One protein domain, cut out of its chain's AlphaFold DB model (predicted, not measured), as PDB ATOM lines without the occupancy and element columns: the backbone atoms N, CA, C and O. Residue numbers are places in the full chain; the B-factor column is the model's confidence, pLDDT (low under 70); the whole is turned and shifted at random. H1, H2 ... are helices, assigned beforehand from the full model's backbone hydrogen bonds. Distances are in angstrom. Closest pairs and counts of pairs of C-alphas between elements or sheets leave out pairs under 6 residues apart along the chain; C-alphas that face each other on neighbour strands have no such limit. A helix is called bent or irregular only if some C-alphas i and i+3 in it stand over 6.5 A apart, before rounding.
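What this domain is: This is residues 222 to 283 and 337 to 395 of the 1037 residues of the protein "ARM repeat-containing protein" of Pseudovirgaria hyperparasitica (UniProt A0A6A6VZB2). The longest helix, H8, has H3 and H7 packed on it at shallow tilts, while H1 crosses H3 obliquely and H4 packs on residues 380 to 384 of H8. Short H5 packs on H1, H2 on residues 362 to 365 of H7, and H6 lies at the rim, touching no helix. The 121 printed residues include eight named helices, H1 to H8 in chain order, and no named strand: all helix. The whole is compact, with a radius of gyration of the C-alphas of 13.7 A and spans of 34 by 34 by 23 A.

Where its parts are: H1, residues 225 to 234, begins at C-alpha 225 (-2.814, 31.579, 38.240) and is 13.9 A long. H2, residues 240 to 244, is irregular: C-alphas 240 and 243 are 7.6 A apart. H3, residues 246 to 259, measures 21.2 A. H4 is residues 263 to 270, H5 273 to 276 and H6 337 to 342. H7, residues 353 to 365, measures 18.2 A; H8, residues 368 to 387, measures 29.7 A and ends at C-alpha 387 (-21.132, 16.562, 46.797).

How they stand to each other: H8 and H3 touch, closest at C-alphas 370 and 249, 4.5 A, at a shallow tilt of 28 degrees, the same way. H7 and H8 form a helical hairpin, tilted 29 degrees; C-alphas 363 and 371 are closest, 4.4 A. H1 touches H3 at a steep tilt of 44 degrees, opposite ways, closest at C-alphas 229 and 251, 6.7 A. H3 and H7 are apart. Every O i to N i+4 pair is within hydrogen-bond range in H1, H4, H6 and H7, against 9 of 10 in H3, 15 of 16 in H8 and 0 of 1 in H2, where 1 of 2 O i to N i+3 pairs is; H5 is too short for an O i to N i+4 pair.

The domain as a whole: C-alphas 223 and 337, the two farthest apart, are 42.0 A apart. Residues 284 to 336 are not printed, and the gap between C-alphas 283 and 337 is 16.7 A. Of the links printed whole, none is long. Confidence is low, with pLDDT under 70, at residues 238 to 244, 276 to 283, 337 to 353 and 389 to 395.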
ATOM      1  N   LYS A 222      -8.089  33.935  42.497       83.56
ATOM      2  CA  LYS A 222      -8.477  35.273  42.023       83.56
ATOM      3  C   LYS A 222      -7.524  35.817  40.953       83.56
ATOM      4  O   LYS A 222      -7.964  36.528  40.065       83.56
ATOM      5  N   SER A 223      -6.243  35.464  41.008       79.50
ATOM      6  CA  SER A 223      -5.196  36.075  40.184       79.50
ATOM      7  C   SER A 223      -4.889  35.360  38.860       79.50
ATOM      8  O   SER A 223      -3.745  35.368  38.409       79.50
ATOM      9  N   SER A 224      -5.856  34.650  38.269       82.50
ATOM     10  CA  SER A 224      -5.703  33.873  37.016       82.50
ATOM     11  C   SER A 224      -4.575  32.820  37.004       82.50
ATOM     12  O   SER A 224      -4.341  32.159  35.995       82.50
ATOM     13  N   VAL A 225      -3.890  32.579  38.129       87.88
ATOM     14  CA  VAL A 225      -2.814  31.579  38.240       87.88
ATOM     15  C   VAL A 225      -3.372  30.166  38.064       87.88
ATOM     16  O   VAL A 225      -2.731  29.322  37.437       87.88
ATOM     17  N   MET A 226      -4.589  29.905  38.558       88.31
ATOM     18  CA  MET A 226      -5.276  28.630  38.324       88.31
ATOM     19  C   MET A 226      -5.548  28.387  36.832       88.31
ATOM     20  O   MET A 226      -5.397  27.255  36.373       88.31
ATOM     21  N   ASP A 227      -5.894  29.428  36.071       87.31
ATOM     22  CA  ASP A 227      -6.113  29.313  34.626       87.31
ATOM     23  C   ASP A 227      -4.799  29.077  33.874       87.31
ATOM     24  O   ASP A 227      -4.761  28.223  32.991       87.31
ATOM     25  N   SER A 228      -3.696  29.723  34.272       88.81
ATOM     26  CA  SER A 228      -2.365  29.426  33.712       88.81
ATOM     27  C   SER A 228      -1.924  27.990  33.994       88.81
ATOM     28  O   SER A 228      -1.390  27.323  33.109       88.81
ATOM     29  N   LEU A 229      -2.178  27.468  35.201       89.88
ATOM     30  CA  LEU A 229      -1.911  26.061  35.532       89.88
ATOM     31  C   LEU A 229      -2.777  25.111  34.694       89.88
ATOM     32  O   LEU A 229      -2.268  24.123  34.163       89.88
ATOM     33  N   ALA A 230      -4.067  25.422  34.539       88.50
ATOM     34  CA  ALA A 230      -4.983  24.655  33.699       88.50
ATOM     35  C   ALA A 230      -4.550  24.675  32.226       88.50
ATOM     36  O   ALA A 230      -4.559  23.633  31.576       88.50
ATOM     37  N   PHE A 231      -4.089  25.819  31.717       86.38
ATOM     38  CA  PHE A 231      -3.542  25.966  30.369       86.38
ATOM     39  C   PHE A 231      -2.253  25.154  30.169       86.38
ATOM     40  O   PHE A 231      -2.116  24.411  29.194       86.38
ATOM     41  N   GLN A 232      -1.320  25.209  31.120       85.38
ATOM     42  CA  GLN A 232      -0.101  24.396  31.076       85.38
ATOM     43  C   GLN A 232      -0.404  22.892  31.138       85.38
ATOM     44  O   GLN A 232       0.279  22.103  30.483       85.38
ATOM     45  N   LEU A 233      -1.438  22.471  31.867       86.12
ATOM     46  CA  LEU A 233      -1.894  21.081  31.839       86.12
ATOM     47  C   LEU A 233      -2.530  20.730  30.486       86.12
ATOM     48  O   LEU A 233      -2.192  19.712  29.887       86.12
ATOM     49  N   ALA A 234      -3.400  21.605  29.985       80.44
ATOM     50  CA  ALA A 234      -4.118  21.469  28.724       80.44
ATOM     51  C   ALA A 234      -3.173  21.241  27.533       80.44
ATOM     52  O   ALA A 234      -3.371  20.309  26.753       80.44
ATOM     53  N   THR A 235      -2.082  22.004  27.443       78.12
ATOM     54  CA  THR A 235      -1.051  21.817  26.399       78.12
ATOM     55  C   THR A 235      -0.385  20.436  26.414       78.12
ATOM     56  O   THR A 235       0.169  20.016  25.400       78.12
ATOM     57  N   ARG A 236      -0.445  19.705  27.535       76.06
ATOM     58  CA  ARG A 236       0.143  18.367  27.709       76.06
ATOM     59  C   ARG A 236      -0.866  17.232  27.552       76.06
ATOM     60  O   ARG A 236      -0.444  16.089  27.394       76.06
ATOM     61  N   LEU A 237      -2.170  17.525  27.549       71.00
ATOM     62  CA  LEU A 237      -3.233  16.522  27.388       71.00
ATOM     63  C   LEU A 237      -3.143  15.776  26.045       71.00
ATOM     64  O   LEU A 237      -3.589  14.636  25.948       71.00
ATOM     65  N   SER A 238      -2.538  16.386  25.024       62.72
ATOM     66  CA  SER A 238      -2.326  15.793  23.697       62.72
ATOM     67  C   SER A 238      -1.090  14.887  23.592       62.72
ATOM     68  O   SER A 238      -0.934  14.197  22.588       62.72
ATOM     69  N   ASN A 239      -0.206  14.867  24.598       67.12
ATOM     70  CA  ASN A 239       1.046  14.114  24.555       67.12
ATOM     71  C   ASN A 239       0.920  12.763  25.281       67.12
ATOM     72  O   ASN A 239       0.736  12.712  26.496       67.12
ATOM     73  N   VAL A 240       1.092  11.661  24.547       58.72
ATOM     74  CA  VAL A 240       1.030  10.286  25.082       58.72
ATOM     75  C   VAL A 240       2.193   9.991  26.042       58.72
ATOM     76  O   VAL A 240       2.026   9.275  27.024       58.72
ATOM     77  N   ASN A 241       3.352  10.625  25.838       64.81
ATOM     78  CA  ASN A 241       4.527  10.482  26.706       64.81
ATOM     79  C   ASN A 241       4.541  11.488  27.867       64.81
ATOM     80  O   ASN A 241       5.564  11.648  28.534       64.81
ATOM     81  N   ALA A 242       3.420  12.165  28.146       66.75
ATOM     82  CA  ALA A 242       3.334  13.157  29.220       66.75
ATOM     83  C   ALA A 242       3.727  12.590  30.597       66.75
ATOM     84  O   ALA A 242       4.258  13.324  31.424       66.75
ATOM     85  N   ALA A 243       3.559  11.283  30.828       64.50
ATOM     86  CA  ALA A 243       3.974  10.622  32.069       64.50
ATOM     87  C   ALA A 243       5.494  10.695  32.345       64.50
ATOM     88  O   ALA A 243       5.905  10.555  33.496       64.50
ATOM     89  N   GLN A 244       6.320  10.924  31.316       69.75
ATOM     90  CA  GLN A 244       7.776  11.089  31.429       69.75
ATOM     91  C   GLN A 244       8.198  12.564  31.589       69.75
ATOM     92  O   GLN A 244       9.377  12.849  31.800       69.75
ATOM     93  N   ASP A 245       7.261  13.519  31.501       76.75
ATOM     94  CA  ASP A 245       7.557  14.940  31.685       76.75
ATOM     95  C   ASP A 245       7.776  15.256  33.172       76.75
ATOM     96  O   ASP A 245       6.842  15.301  33.970       76.75
ATOM     97  N   THR A 246       9.027  15.539  33.539       77.56
ATOM     98  CA  THR A 246       9.415  15.945  34.903       77.56
ATOM     99  C   THR A 246       8.689  17.193  35.416       77.56
ATOM    100  O   THR A 246       8.653  17.418  36.620       77.56
ATOM    101  N   VAL A 247       8.094  18.015  34.544       85.50
ATOM    102  CA  VAL A 247       7.311  19.187  34.966       85.50
ATOM    103  C   VAL A 247       5.869  18.826  35.306       85.50
ATOM    104  O   VAL A 247       5.246  19.508  36.120       85.50
ATOM    105  N   LEU A 248       5.345  17.730  34.749       89.44
ATOM    106  CA  LEU A 248       3.958  17.325  34.951       89.44
ATOM    107  C   LEU A 248       3.649  17.055  36.427       89.44
ATOM    108  O   LEU A 248       2.608  17.493  36.911       89.44
ATOM    109  N   VAL A 249       4.555  16.390  37.152       91.38
ATOM    110  CA  VAL A 249       4.374  16.121  38.589       91.38
ATOM    111  C   VAL A 249       4.171  17.412  39.380       91.38
ATOM    112  O   VAL A 249       3.226  17.516  40.155       91.38
ATOM    113  N   HIS A 250       4.983  18.435  39.108       92.19
ATOM    114  CA  HIS A 250       4.912  19.711  39.812       92.19
ATOM    115  C   HIS A 250       3.641  20.490  39.469       92.19
ATOM    116  O   HIS A 250       3.047  21.099  40.356       92.19
ATOM    117  N   LEU A 251       3.188  20.438  38.212       92.81
ATOM    118  CA  LEU A 251       1.918  21.042  37.801       92.81
ATOM    119  C   LEU A 251       0.725  20.360  38.479       92.81
ATOM    120  O   LEU A 251      -0.140  21.044  39.020       92.81
ATOM    121  N   LEU A 252       0.685  19.024  38.487       93.75
ATOM    122  CA  LEU A 252      -0.393  18.259  39.119       93.75
ATOM    123  C   LEU A 252      -0.435  18.475  40.639       93.75
ATOM    124  O   LEU A 252      -1.516  18.681  41.192       93.75
ATOM    125  N   ASP A 253       0.722  18.490  41.308       92.69
ATOM    126  CA  ASP A 253       0.811  18.789  42.742       92.69
ATOM    127  C   ASP A 253       0.358  20.227  43.046       92.69
ATOM    128  O   ASP A 253      -0.420  20.438  43.984       92.69
ATOM    129  N   ALA A 254       0.761  21.214  42.235       94.12
ATOM    130  CA  ALA A 254       0.299  22.595  42.372       94.12
ATOM    131  C   ALA A 254      -1.224  22.699  42.191       94.12
ATOM    132  O   ALA A 254      -1.900  23.285  43.034       94.12
ATOM    133  N   ILE A 255      -1.783  22.069  41.153       94.00
ATOM    134  CA  ILE A 255      -3.229  22.050  40.882       94.00
ATOM    135  C   ILE A 255      -3.993  21.393  42.036       94.00
ATOM    136  O   ILE A 255      -4.959  21.969  42.538       94.00
ATOM    137  N   SER A 256      -3.550  20.224  42.511       94.38
ATOM    138  CA  SER A 256      -4.176  19.551  43.655       94.38
ATOM    139  C   SER A 256      -4.148  20.415  44.915       94.38
ATOM    140  O   SER A 256      -5.140  20.479  45.647       94.38
ATOM    141  N   THR A 257      -3.043  21.123  45.136       92.25
ATOM    142  CA  THR A 257      -2.869  22.014  46.286       92.25
ATOM    143  C   THR A 257      -3.792  23.227  46.205       92.25
ATOM    144  O   THR A 257      -4.451  23.542  47.189       92.25
ATOM    145  N   VAL A 258      -3.903  23.871  45.037       91.75
ATOM    146  CA  VAL A 258      -4.787  25.033  44.830       91.75
ATOM    147  C   VAL A 258      -6.264  24.641  44.943       91.75
ATOM    148  O   VAL A 258      -7.043  25.382  45.537       91.75
ATOM    149  N   MET A 259      -6.666  23.469  44.431       91.19
ATOM    150  CA  MET A 259      -8.033  22.959  44.619       91.19
ATOM    151  C   MET A 259      -8.366  22.785  46.110       91.19
ATOM    152  O   MET A 259      -9.407  23.255  46.577       91.19
ATOM    153  N   GLY A 260      -7.471  22.150  46.873       86.88
ATOM    154  CA  GLY A 260      -7.628  21.958  48.313       86.88
ATOM    155  C   GLY A 260      -8.942  21.258  48.695       86.88
ATOM    156  O   GLY A 260      -9.385  20.295  48.057       86.88
ATOM    157  N   HIS A 261      -9.578  21.745  49.764       85.06
ATOM    158  CA  HIS A 261     -10.842  21.206  50.281       85.06
ATOM    159  C   HIS A 261     -12.097  21.912  49.735       85.06
ATOM    160  O   HIS A 261     -13.196  21.576  50.161       85.06
ATOM    161  N   SER A 262     -11.949  22.847  48.790       88.75
ATOM    162  CA  SER A 262     -13.054  23.667  48.279       88.75
ATOM    163  C   SER A 262     -13.676  23.096  47.008       88.75
ATOM    164  O   SER A 262     -12.980  22.849  46.018       88.75
ATOM    165  N   ASN A 263     -15.000  22.956  46.998       87.12
ATOM    166  CA  ASN A 263     -15.751  22.522  45.822       87.12
ATOM    167  C   ASN A 263     -15.791  23.607  44.745       87.12
ATOM    168  O   ASN A 263     -15.639  23.299  43.563       87.12
ATOM    169  N   TYR A 264     -15.862  24.877  45.131       87.94
ATOM    170  CA  TYR A 264     -15.752  26.009  44.220       87.94
ATOM    171  C   TYR A 264     -14.424  25.999  43.459       87.94
ATOM    172  O   TYR A 264     -14.420  26.104  42.232       87.94
ATOM    173  N   ARG A 265     -13.290  25.814  44.150       89.38
ATOM    174  CA  ARG A 265     -11.970  25.777  43.492       89.38
ATOM    175  C   ARG A 265     -11.835  24.571  42.560       89.38
ATOM    176  O   ARG A 265     -11.356  24.720  41.439       89.38
ATOM    177  N   ARG A 266     -12.318  23.393  42.972       89.38
ATOM    178  CA  ARG A 266     -12.374  22.195  42.109       89.38
ATOM    179  C   ARG A 266     -13.201  22.451  40.844       89.38
ATOM    180  O   ARG A 266     -12.743  22.136  39.749       89.38
ATOM    181  N   ALA A 267     -14.369  23.079  40.981       85.00
ATOM    182  CA  ALA A 267     -15.235  23.440  39.861       85.00
ATOM    183  C   ALA A 267     -14.606  24.516  38.953       85.00
ATOM    184  O   ALA A 267     -14.760  24.465  37.733       85.00
ATOM    185  N   ARG A 268     -13.860  25.475  39.522       85.62
ATOM    186  CA  ARG A 268     -13.148  26.515  38.759       85.62
ATOM    187  C   ARG A 268     -12.064  25.933  37.855       85.62
ATOM    188  O   ARG A 268     -11.913  26.412  36.733       85.62
ATOM    189  N   PHE A 269     -11.355  24.903  38.321       88.19
ATOM    190  CA  PHE A 269     -10.398  24.154  37.504       88.19
ATOM    191  C   PHE A 269     -11.097  23.281  36.457       88.19
ATOM    192  O   PHE A 269     -10.759  23.370  35.278       88.19
ATOM    193  N   LEU A 270     -12.084  22.474  36.868       83.38
ATOM    194  CA  LEU A 270     -12.768  21.529  35.979       83.38
ATOM    195  C   LEU A 270     -13.424  22.236  34.786       83.38
ATOM    196  O   LEU A 270     -13.263  21.801  33.651       83.38
ATOM    197  N   TYR A 271     -14.095  23.363  35.035       79.38
ATOM    198  CA  TYR A 271     -14.759  24.151  33.995       79.38
ATOM    199  C   TYR A 271     -13.908  25.332  33.486       79.38
ATOM    200  O   TYR A 271     -14.459  26.293  32.954       79.38
ATOM    201  N   SER A 272     -12.580  25.309  33.662       82.69
ATOM    202  CA  SER A 272     -11.697  26.316  33.049       82.69
ATOM    203  C   SER A 272     -11.744  26.208  31.521       82.69
ATOM    204  O   SER A 272     -11.761  25.100  30.981       82.69
ATOM    205  N   ASN A 273     -11.697  27.348  30.819       75.88
ATOM    206  CA  ASN A 273     -11.745  27.422  29.351       75.88
ATOM    207  C   ASN A 273     -10.682  26.542  28.669       75.88
ATOM    208  O   ASN A 273     -10.932  25.950  27.619       75.88
ATOM    209  N   ALA A 274      -9.504  26.407  29.285       74.69
ATOM    210  CA  ALA A 274      -8.422  25.579  28.758       74.69
ATOM    211  C   ALA A 274      -8.736  24.074  28.806       74.69
ATOM    212  O   ALA A 274      -8.409  23.342  27.874       74.69
ATOM    213  N   ILE A 275      -9.379  23.606  29.878       75.06
ATOM    214  CA  ILE A 275      -9.790  22.203  30.024       75.06
ATOM    215  C   ILE A 275     -11.038  21.944  29.181       75.06
ATOM    216  O   ILE A 275     -11.149  20.897  28.537       75.06
ATOM    217  N   SER A 276     -11.947  22.920  29.121       67.25
ATOM    218  CA  SER A 276     -13.213  22.754  28.427       67.25
ATOM    219  C   SER A 276     -13.083  22.733  26.911       67.25
ATOM    220  O   SER A 276     -13.656  21.850  26.265       67.25
ATOM    221  N   GLY A 277     -12.246  23.605  26.349       58.94
ATOM    222  CA  GLY A 277     -11.980  23.688  24.912       58.94
ATOM    223  C   GLY A 277     -11.287  22.459  24.310       58.94
ATOM    224  O   GLY A 277     -11.283  22.302  23.091       58.94
ATOM    225  N   LEU A 278     -10.735  21.554  25.129       55.94
ATOM    226  CA  LEU A 278     -10.038  20.341  24.671       55.94
ATOM    227  C   LEU A 278     -10.926  19.095  24.568       55.94
ATOM    228  O   LEU A 278     -10.569  18.132  23.881       55.94
ATOM    229  N   THR A 279     -12.106  19.101  25.193       48.72
ATOM    230  CA  THR A 279     -13.055  17.977  25.123       48.72
ATOM    231  C   THR A 279     -13.544  17.624  23.707       48.72
ATOM    232  O   THR A 279     -13.787  16.438  23.474       48.72
ATOM    233  N   PRO A 280     -13.648  18.540  22.719       43.72
ATOM    234  CA  PRO A 280     -13.964  18.177  21.334       43.72
ATOM    235  C   PRO A 280     -12.809  17.462  20.611       43.72
ATOM    236  O   PRO A 280     -13.052  16.579  19.790       43.72
ATOM    237  N   ILE A 281     -11.555  17.799  20.931       44.41
ATOM    238  CA  ILE A 281     -10.356  17.259  20.261       44.41
ATOM    239  C   ILE A 281     -10.123  15.797  20.659       44.41
ATOM    240  O   ILE A 281      -9.825  14.960  19.811       44.41
ATOM    241  N   LEU A 282     -10.370  15.454  21.927       42.25
ATOM    242  CA  LEU A 282     -10.285  14.075  22.429       42.25
ATOM    243  C   LEU A 282     -11.439  13.173  21.936       42.25
ATOM    244  O   LEU A 282     -11.337  11.951  22.020       42.25
ATOM    245  N   LYS A 283     -12.523  13.750  21.389       43.69
ATOM    246  CA  LYS A 283     -13.669  13.019  20.805       43.69
ATOM    247  C   LYS A 283     -13.457  12.609  19.334       43.69
ATOM    248  O   LYS A 283     -14.182  11.746  18.843       43.69
ATOM    249  N   PRO A 337      -8.130  -2.499  24.843       37.97
ATOM    250  CA  PRO A 337      -9.574  -2.723  24.728       37.97
ATOM    251  C   PRO A 337     -10.366  -2.233  25.952       37.97
ATOM    252  O   PRO A 337     -11.545  -1.893  25.821       37.97
ATOM    253  N   VAL A 338      -9.731  -2.124  27.127       40.53
ATOM    254  CA  VAL A 338     -10.348  -1.546  28.334       40.53
ATOM    255  C   VAL A 338     -10.497  -0.028  28.188       40.53
ATOM    256  O   VAL A 338     -11.558   0.521  28.481       40.53
ATOM    257  N   PHE A 339      -9.475   0.652  27.661       42.75
ATOM    258  CA  PHE A 339      -9.509   2.095  27.396       42.75
ATOM    259  C   PHE A 339     -10.452   2.451  26.247       42.75
ATOM    260  O   PHE A 339     -11.203   3.416  26.363       42.75
ATOM    261  N   ALA A 340     -10.502   1.645  25.184       43.06
ATOM    262  CA  ALA A 340     -11.441   1.843  24.080       43.06
ATOM    263  C   ALA A 340     -12.914   1.683  24.505       43.06
ATOM    264  O   ALA A 340     -13.797   2.294  23.904       43.06
ATOM    265  N   SER A 341     -13.196   0.884  25.542       42.59
ATOM    266  CA  SER A 341     -14.547   0.747  26.100       42.59
ATOM    267  C   SER A 341     -14.922   1.884  27.057       42.59
ATOM    268  O   SER A 341     -16.095   2.229  27.132       42.59
ATOM    269  N   ILE A 342     -13.954   2.461  27.780       42.00
ATOM    270  CA  ILE A 342     -14.174   3.558  28.747       42.00
ATOM    271  C   ILE A 342     -14.198   4.928  28.048       42.00
ATOM    272  O   ILE A 342     -14.963   5.810  28.435       42.00
ATOM    273  N   ALA A 343     -13.397   5.099  26.993       38.66
ATOM    274  CA  ALA A 343     -13.295   6.334  26.220       38.66
ATOM    275  C   ALA A 343     -14.441   6.533  25.215       38.66
ATOM    276  O   ALA A 343     -14.559   7.617  24.649       38.66
ATOM    277  N   LYS A 344     -15.291   5.519  24.978       40.84
ATOM    278  CA  LYS A 344     -16.476   5.669  24.125       40.84
ATOM    279  C   LYS A 344     -17.491   6.592  24.816       40.84
ATOM    280  O   LYS A 344     -18.022   6.228  25.868       40.84
ATOM    281  N   PRO A 345     -17.790   7.778  24.255       41.53
ATOM    282  CA  PRO A 345     -18.864   8.609  24.775       41.53
ATOM    283  C   PRO A 345     -20.189   7.878  24.541       41.53
ATOM    284  O   PRO A 345     -20.550   7.580  23.403       41.53
ATOM    285  N   HIS A 346     -20.904   7.563  25.621       40.69
ATOM    286  CA  HIS A 346     -22.234   6.955  25.530       40.69
ATOM    287  C   HIS A 346     -23.337   8.021  25.416       40.69
ATOM    288  O   HIS A 346     -24.429   7.717  24.938       40.69
ATOM    289  N   SER A 347     -23.041   9.280  25.766       45.59
ATOM    290  CA  SER A 347     -23.931  10.429  25.571       45.59
ATOM    291  C   SER A 347     -23.161  11.732  25.339       45.59
ATOM    292  O   SER A 347     -21.967  11.847  25.610       45.59
ATOM    293  N   LYS A 348     -23.870  12.733  24.810       44.75
ATOM    294  CA  LYS A 348     -23.313  14.024  24.377       44.75
ATOM    295  C   LYS A 348     -22.899  14.951  25.544       44.75
ATOM    296  O   LYS A 348     -22.152  15.892  25.291       44.75
ATOM    297  N   ASP A 349     -23.253  14.594  26.784       44.06
ATOM    298  CA  ASP A 349     -23.055  15.376  28.023       44.06
ATOM    299  C   ASP A 349     -21.791  15.003  28.840       44.06
ATOM    300  O   ASP A 349     -21.601  15.473  29.960       44.06
ATOM    301  N   ASP A 350     -20.910  14.148  28.310       56.50
ATOM    302  CA  ASP A 350     -19.709  13.660  29.010       56.50
ATOM    303  C   ASP A 350     -18.519  14.639  28.903       56.50
ATOM    304  O   ASP A 350     -17.540  14.391  28.190       56.50
ATOM    305  N   PHE A 351     -18.610  15.778  29.588       56.03
ATOM    306  CA  PHE A 351     -17.545  16.787  29.639       56.03
ATOM    307  C   PHE A 351     -16.348  16.365  30.517       56.03
ATOM    308  O   PHE A 351     -15.198  16.572  30.142       56.03
ATOM    309  N   ASP A 352     -16.598  15.689  31.640       64.75
ATOM    310  CA  ASP A 352     -15.553  15.356  32.623       64.75
ATOM    311  C   ASP A 352     -14.753  14.088  32.272       64.75
ATOM    312  O   ASP A 352     -13.643  13.865  32.762       64.75
ATOM    313  N   ARG A 353     -15.297  13.204  31.426       67.94
ATOM    314  CA  ARG A 353     -14.688  11.891  31.139       67.94
ATOM    315  C   ARG A 353     -13.268  11.954  30.560       67.94
ATOM    316  O   ARG A 353     -12.458  11.112  30.963       67.94
ATOM    317  N   PRO A 354     -12.919  12.889  29.655       74.12
ATOM    318  CA  PRO A 354     -11.588  12.914  29.058       74.12
ATOM    319  C   PRO A 354     -10.485  13.226  30.074       74.12
ATOM    320  O   PRO A 354      -9.452  12.558  30.060       74.12
ATOM    321  N   ILE A 355     -10.721  14.160  31.007       78.69
ATOM    322  CA  ILE A 355      -9.727  14.499  32.036       78.69
ATOM    323  C   ILE A 355      -9.534  13.343  33.027       78.69
ATOM    324  O   ILE A 355      -8.395  12.992  33.328       78.69
ATOM    325  N   PHE A 356     -10.606  12.667  33.462       81.56
ATOM    326  CA  PHE A 356     -10.486  11.477  34.318       81.56
ATOM    327  C   PHE A 356      -9.768  10.322  33.618       81.56
ATOM    328  O   PHE A 356      -8.934   9.657  34.231       81.56
ATOM    329  N   THR A 357     -10.065  10.089  32.338       79.62
ATOM    330  CA  THR A 357      -9.435   9.019  31.550       79.62
ATOM    331  C   THR A 357      -7.944   9.285  31.360       79.62
ATOM    332  O   THR A 357      -7.126   8.384  31.544       79.62
ATOM    333  N   TRP A 358      -7.576  10.532  31.058       84.00
ATOM    334  CA  TRP A 358      -6.179  10.928  30.928       84.00
ATOM    335  C   TRP A 358      -5.432  10.840  32.263       84.00
ATOM    336  O   TRP A 358      -4.372  10.224  32.327       84.00
ATOM    337  N   LEU A 359      -6.000  11.351  33.360       87.44
ATOM    338  CA  LEU A 359      -5.381  11.239  34.686       87.44
ATOM    339  C   LEU A 359      -5.210   9.777  35.121       87.44
ATOM    340  O   LEU A 359      -4.190   9.431  35.713       87.44
ATOM    341  N   LEU A 360      -6.166   8.905  34.792       86.50
ATOM    342  CA  LEU A 360      -6.058   7.466  35.036       86.50
ATOM    343  C   LEU A 360      -4.929   6.830  34.214       86.50
ATOM    344  O   LEU A 360      -4.192   5.991  34.731       86.50
ATOM    345  N   HIS A 361      -4.762   7.241  32.955       84.50
ATOM    346  CA  HIS A 361      -3.636   6.818  32.125       84.50
ATOM    347  C   HIS A 361      -2.295   7.251  32.738       84.50
ATOM    348  O   HIS A 361      -1.415   6.410  32.924       84.50
ATOM    349  N   ILE A 362      -2.165   8.519  33.145       87.44
ATOM    350  CA  ILE A 362      -0.955   9.036  33.806       87.44
ATOM    351  C   ILE A 362      -0.691   8.316  35.132       87.44
ATOM    352  O   ILE A 362       0.451   7.960  35.405       87.44
ATOM    353  N   ALA A 363      -1.717   8.037  35.937       90.44
ATOM    354  CA  ALA A 363      -1.554   7.281  37.178       90.44
ATOM    355  C   ALA A 363      -0.999   5.867  36.914       90.44
ATOM    356  O   ALA A 363      -0.098   5.403  37.610       90.44
ATOM    357  N   ARG A 364      -1.494   5.178  35.881       87.94
ATOM    358  CA  ARG A 364      -1.060   3.808  35.569       87.94
ATOM    359  C   ARG A 364       0.325   3.740  34.921       87.94
ATOM    360  O   ARG A 364       1.081   2.834  35.256       87.94
ATOM    361  N   GLN A 365       0.647   4.666  34.019       86.56
ATOM    362  CA  GLN A 365       1.928   4.680  33.295       86.56
ATOM    363  C   GLN A 365       3.047   5.399  34.060       86.56
ATOM    364  O   GLN A 365       4.214   5.025  33.957       86.56
ATOM    365  N   GLY A 366       2.706   6.428  34.838       84.06
ATOM    366  CA  GLY A 366       3.656   7.175  35.657       84.06
ATOM    367  C   GLY A 366       4.235   6.334  36.794       84.06
ATOM    368  O   GLY A 366       3.697   5.285  37.143       84.06
ATOM    369  N   GLN A 367       5.321   6.811  37.400       85.88
ATOM    370  CA  GLN A 367       5.988   6.193  38.554       85.88
ATOM    371  C   GLN A 367       6.145   7.213  39.691       85.88
ATOM    372  O   GLN A 367       6.024   8.419  39.456       85.88
ATOM    373  N   GLY A 368       6.387   6.724  40.912       88.50
ATOM    374  CA  GLY A 368       6.724   7.551  42.077       88.50
ATOM    375  C   GLY A 368       5.760   8.720  42.309       88.50
ATOM    376  O   GLY A 368       4.534   8.546  42.341       88.50
ATOM    377  N   LEU A 369       6.318   9.924  42.436       90.69
ATOM    378  CA  LEU A 369       5.563  11.161  42.672       90.69
ATOM    379  C   LEU A 369       4.607  11.543  41.528       90.69
ATOM    380  O   LEU A 369       3.509  12.022  41.806       90.69
ATOM    381  N   THR A 370       4.948  11.292  40.258       91.44
ATOM    382  CA  THR A 370       4.067  11.622  39.114       91.44
ATOM    383  C   THR A 370       2.756  10.847  39.185       91.44
ATOM    384  O   THR A 370       1.677  11.408  38.986       91.44
ATOM    385  N   ARG A 371       2.843   9.553  39.524       93.81
ATOM    386  CA  ARG A 371       1.667   8.707  39.748       93.81
ATOM    387  C   ARG A 371       0.821   9.258  40.891       93.81
ATOM    388  O   ARG A 371      -0.387   9.411  40.735       93.81
ATOM    389  N   LEU A 372       1.451   9.586  42.019       94.88
ATOM    390  CA  LEU A 372       0.750  10.105  43.191       94.88
ATOM    391  C   LEU A 372       0.029  11.427  42.891       94.88
ATOM    392  O   LEU A 372      -1.134  11.583  43.259       94.88
ATOM    393  N   ALA A 373       0.687  12.348  42.186       93.62
ATOM    394  CA  ALA A 373       0.127  13.645  41.816       93.62
ATOM    395  C   ALA A 373      -1.113  13.509  40.915       93.62
ATOM    396  O   ALA A 373      -2.116  14.189  41.135       93.62
ATOM    397  N   ALA A 374      -1.105  12.575  39.959       93.69
ATOM    398  CA  ALA A 374      -2.284  12.289  39.138       93.69
ATOM    399  C   ALA A 374      -3.457  11.766  39.982       93.69
ATOM    400  O   ALA A 374      -4.585  12.246  39.847       93.69
ATOM    401  N   ILE A 375      -3.193  10.837  40.906       94.81
ATOM    402  CA  ILE A 375      -4.226  10.270  41.786       94.81
ATOM    403  C   ILE A 375      -4.776  11.339  42.744       94.81
ATOM    404  O   ILE A 375      -5.987  11.396  42.954       94.81
ATOM    405  N   LYS A 376      -3.936  12.245  43.267       94.56
ATOM    406  CA  LYS A 376      -4.368  13.393  44.089       94.56
ATOM    407  C   LYS A 376      -5.400  14.270  43.370       94.56
ATOM    408  O   LYS A 376      -6.400  14.669  43.976       94.56
ATOM    409  N   VAL A 377      -5.181  14.561  42.085       93.69
ATOM    410  CA  VAL A 377      -6.129  15.338  41.268       93.69
ATOM    411  C   VAL A 377      -7.423  14.551  41.050       93.69
ATOM    412  O   VAL A 377      -8.497  15.108  41.274       93.69
ATOM    413  N   VAL A 378      -7.345  13.255  40.720       92.06
ATOM    414  CA  VAL A 378      -8.535  12.386  40.580       92.06
ATOM    415  C   VAL A 378      -9.365  12.367  41.864       92.06
ATOM    416  O   VAL A 378     -10.570  12.588  41.798       92.06
ATOM    417  N   ALA A 379      -8.725  12.165  43.018       91.81
ATOM    418  CA  ALA A 379      -9.383  12.145  44.323       91.81
ATOM    419  C   ALA A 379     -10.037  13.493  44.670       91.81
ATOM    420  O   ALA A 379     -11.091  13.545  45.295       91.81
ATOM    421  N   SER A 380      -9.425  14.606  44.259       90.75
ATOM    422  CA  SER A 380      -9.989  15.940  44.495       90.75
ATOM    423  C   SER A 380     -11.233  16.181  43.636       90.75
ATOM    424  O   SER A 380     -12.230  16.702  44.129       90.75
ATOM    425  N   LEU A 381     -11.197  15.780  42.364       88.44
ATOM    426  CA  LEU A 381     -12.330  15.923  41.448       88.44
ATOM    427  C   LEU A 381     -13.468  14.947  41.762       88.44
ATOM    428  O   LEU A 381     -14.628  15.295  41.553       88.44
ATOM    429  N   SER A 382     -13.177  13.748  42.275       86.19
ATOM    430  CA  SER A 382     -14.224  12.799  42.668       86.19
ATOM    431  C   SER A 382     -15.088  13.343  43.805       86.19
ATOM    432  O   SER A 382     -16.306  13.239  43.717       86.19
ATOM    433  N   LEU A 383     -14.484  14.005  44.799       85.31
ATOM    434  CA  LEU A 383     -15.217  14.617  45.915       85.31
ATOM    435  C   LEU A 383     -16.213  15.694  45.454       85.31
ATOM    436  O   LEU A 383     -17.337  15.738  45.938       85.31
ATOM    437  N   LEU A 384     -15.837  16.530  44.475       84.69
ATOM    438  CA  LEU A 384     -16.750  17.531  43.902       84.69
ATOM    439  C   LEU A 384     -18.015  16.880  43.320       84.69
ATOM    440  O   LEU A 384     -19.119  17.400  43.468       84.69
ATOM    441  N   LEU A 385     -17.838  15.754  42.630       79.31
ATOM    442  CA  LEU A 385     -18.907  15.072  41.901       79.31
ATOM    443  C   LEU A 385     -19.810  14.253  42.831       79.31
ATOM    444  O   LEU A 385     -20.969  14.020  42.495       79.31
ATOM    445  N   GLU A 386     -19.304  13.857  43.999       79.25
ATOM    446  CA  GLU A 386     -20.096  13.259  45.079       79.25
ATOM    447  C   GLU A 386     -20.962  14.302  45.800       79.25
ATOM    448  O   GLU A 386     -22.140  14.043  46.048       79.25
ATOM    449  N   ASP A 387     -20.414  15.489  46.092       77.25
ATOM    450  CA  ASP A 387     -21.132  16.562  46.797       77.25
ATOM    451  C   ASP A 387     -22.223  17.219  45.933       77.25
ATOM    452  O   ASP A 387     -23.232  17.708  46.448       77.25
ATOM    453  N   TYR A 388     -22.045  17.209  44.610       74.81
ATOM    454  CA  TYR A 388     -22.977  17.797  43.650       74.81
ATOM    455  C   TYR A 388     -23.356  16.784  42.557       74.81
ATOM    456  O   TYR A 388     -22.975  16.947  41.396       74.81
ATOM    457  N   PRO A 389     -24.169  15.758  42.876       66.94
ATOM    458  CA  PRO A 389     -24.537  14.705  41.925       66.94
ATOM    459  C   PRO A 389     -25.336  15.231  40.726       66.94
ATOM    460  O   PRO A 389     -25.334  14.608  39.671       66.94
ATOM    461  N   ALA A 390     -25.975  16.400  40.851       63.59
ATOM    462  CA  ALA A 390     -26.634  17.089  39.738       63.59
ATOM    463  C   ALA A 390     -25.656  17.550  38.636       63.59
ATOM    464  O   ALA A 390     -26.092  17.824  37.522       63.59
ATOM    465  N   LEU A 391     -24.351  17.628  38.932       60.97
ATOM    466  CA  LEU A 391     -23.291  17.882  37.947       60.97
ATOM    467  C   LEU A 391     -22.881  16.609  37.193       60.97
ATOM    468  O   LEU A 391     -22.178  16.690  36.192       60.97
ATOM    469  N   VAL A 392     -23.289  15.428  37.669       57.19
ATOM    470  CA  VAL A 392     -22.929  14.146  37.062       57.19
ATOM    471  C   VAL A 392     -23.971  13.773  36.018       57.19
ATOM    472  O   VAL A 392     -25.095  13.397  36.341       57.19
ATOM    473  N   THR A 393     -23.575  13.822  34.752       51.66
ATOM    474  CA  THR A 393     -24.454  13.497  33.621       51.66
ATOM    475  C   THR A 393     -24.485  11.993  33.298       51.66
ATOM    476  O   THR A 393     -25.459  11.538  32.702       51.66
ATOM    477  N   VAL A 394     -23.494  11.179  33.728       54.47
ATOM    478  CA  VAL A 394     -23.443   9.724  33.426       54.47
ATOM    479  C   VAL A 394     -22.803   8.826  34.516       54.47
ATOM    480  O   VAL A 394     -21.810   9.184  35.151       54.47
ATOM    481  N   ASP A 395     -23.379   7.619  34.662       64.81
ATOM    482  CA  ASP A 395     -22.974   6.371  35.354       64.81
ATOM    483  C   ASP A 395     -21.850   6.444  36.416       64.81
ATOM    484  O   ASP A 395     -20.744   5.918  36.246       64.81
TER     485      ASP A 395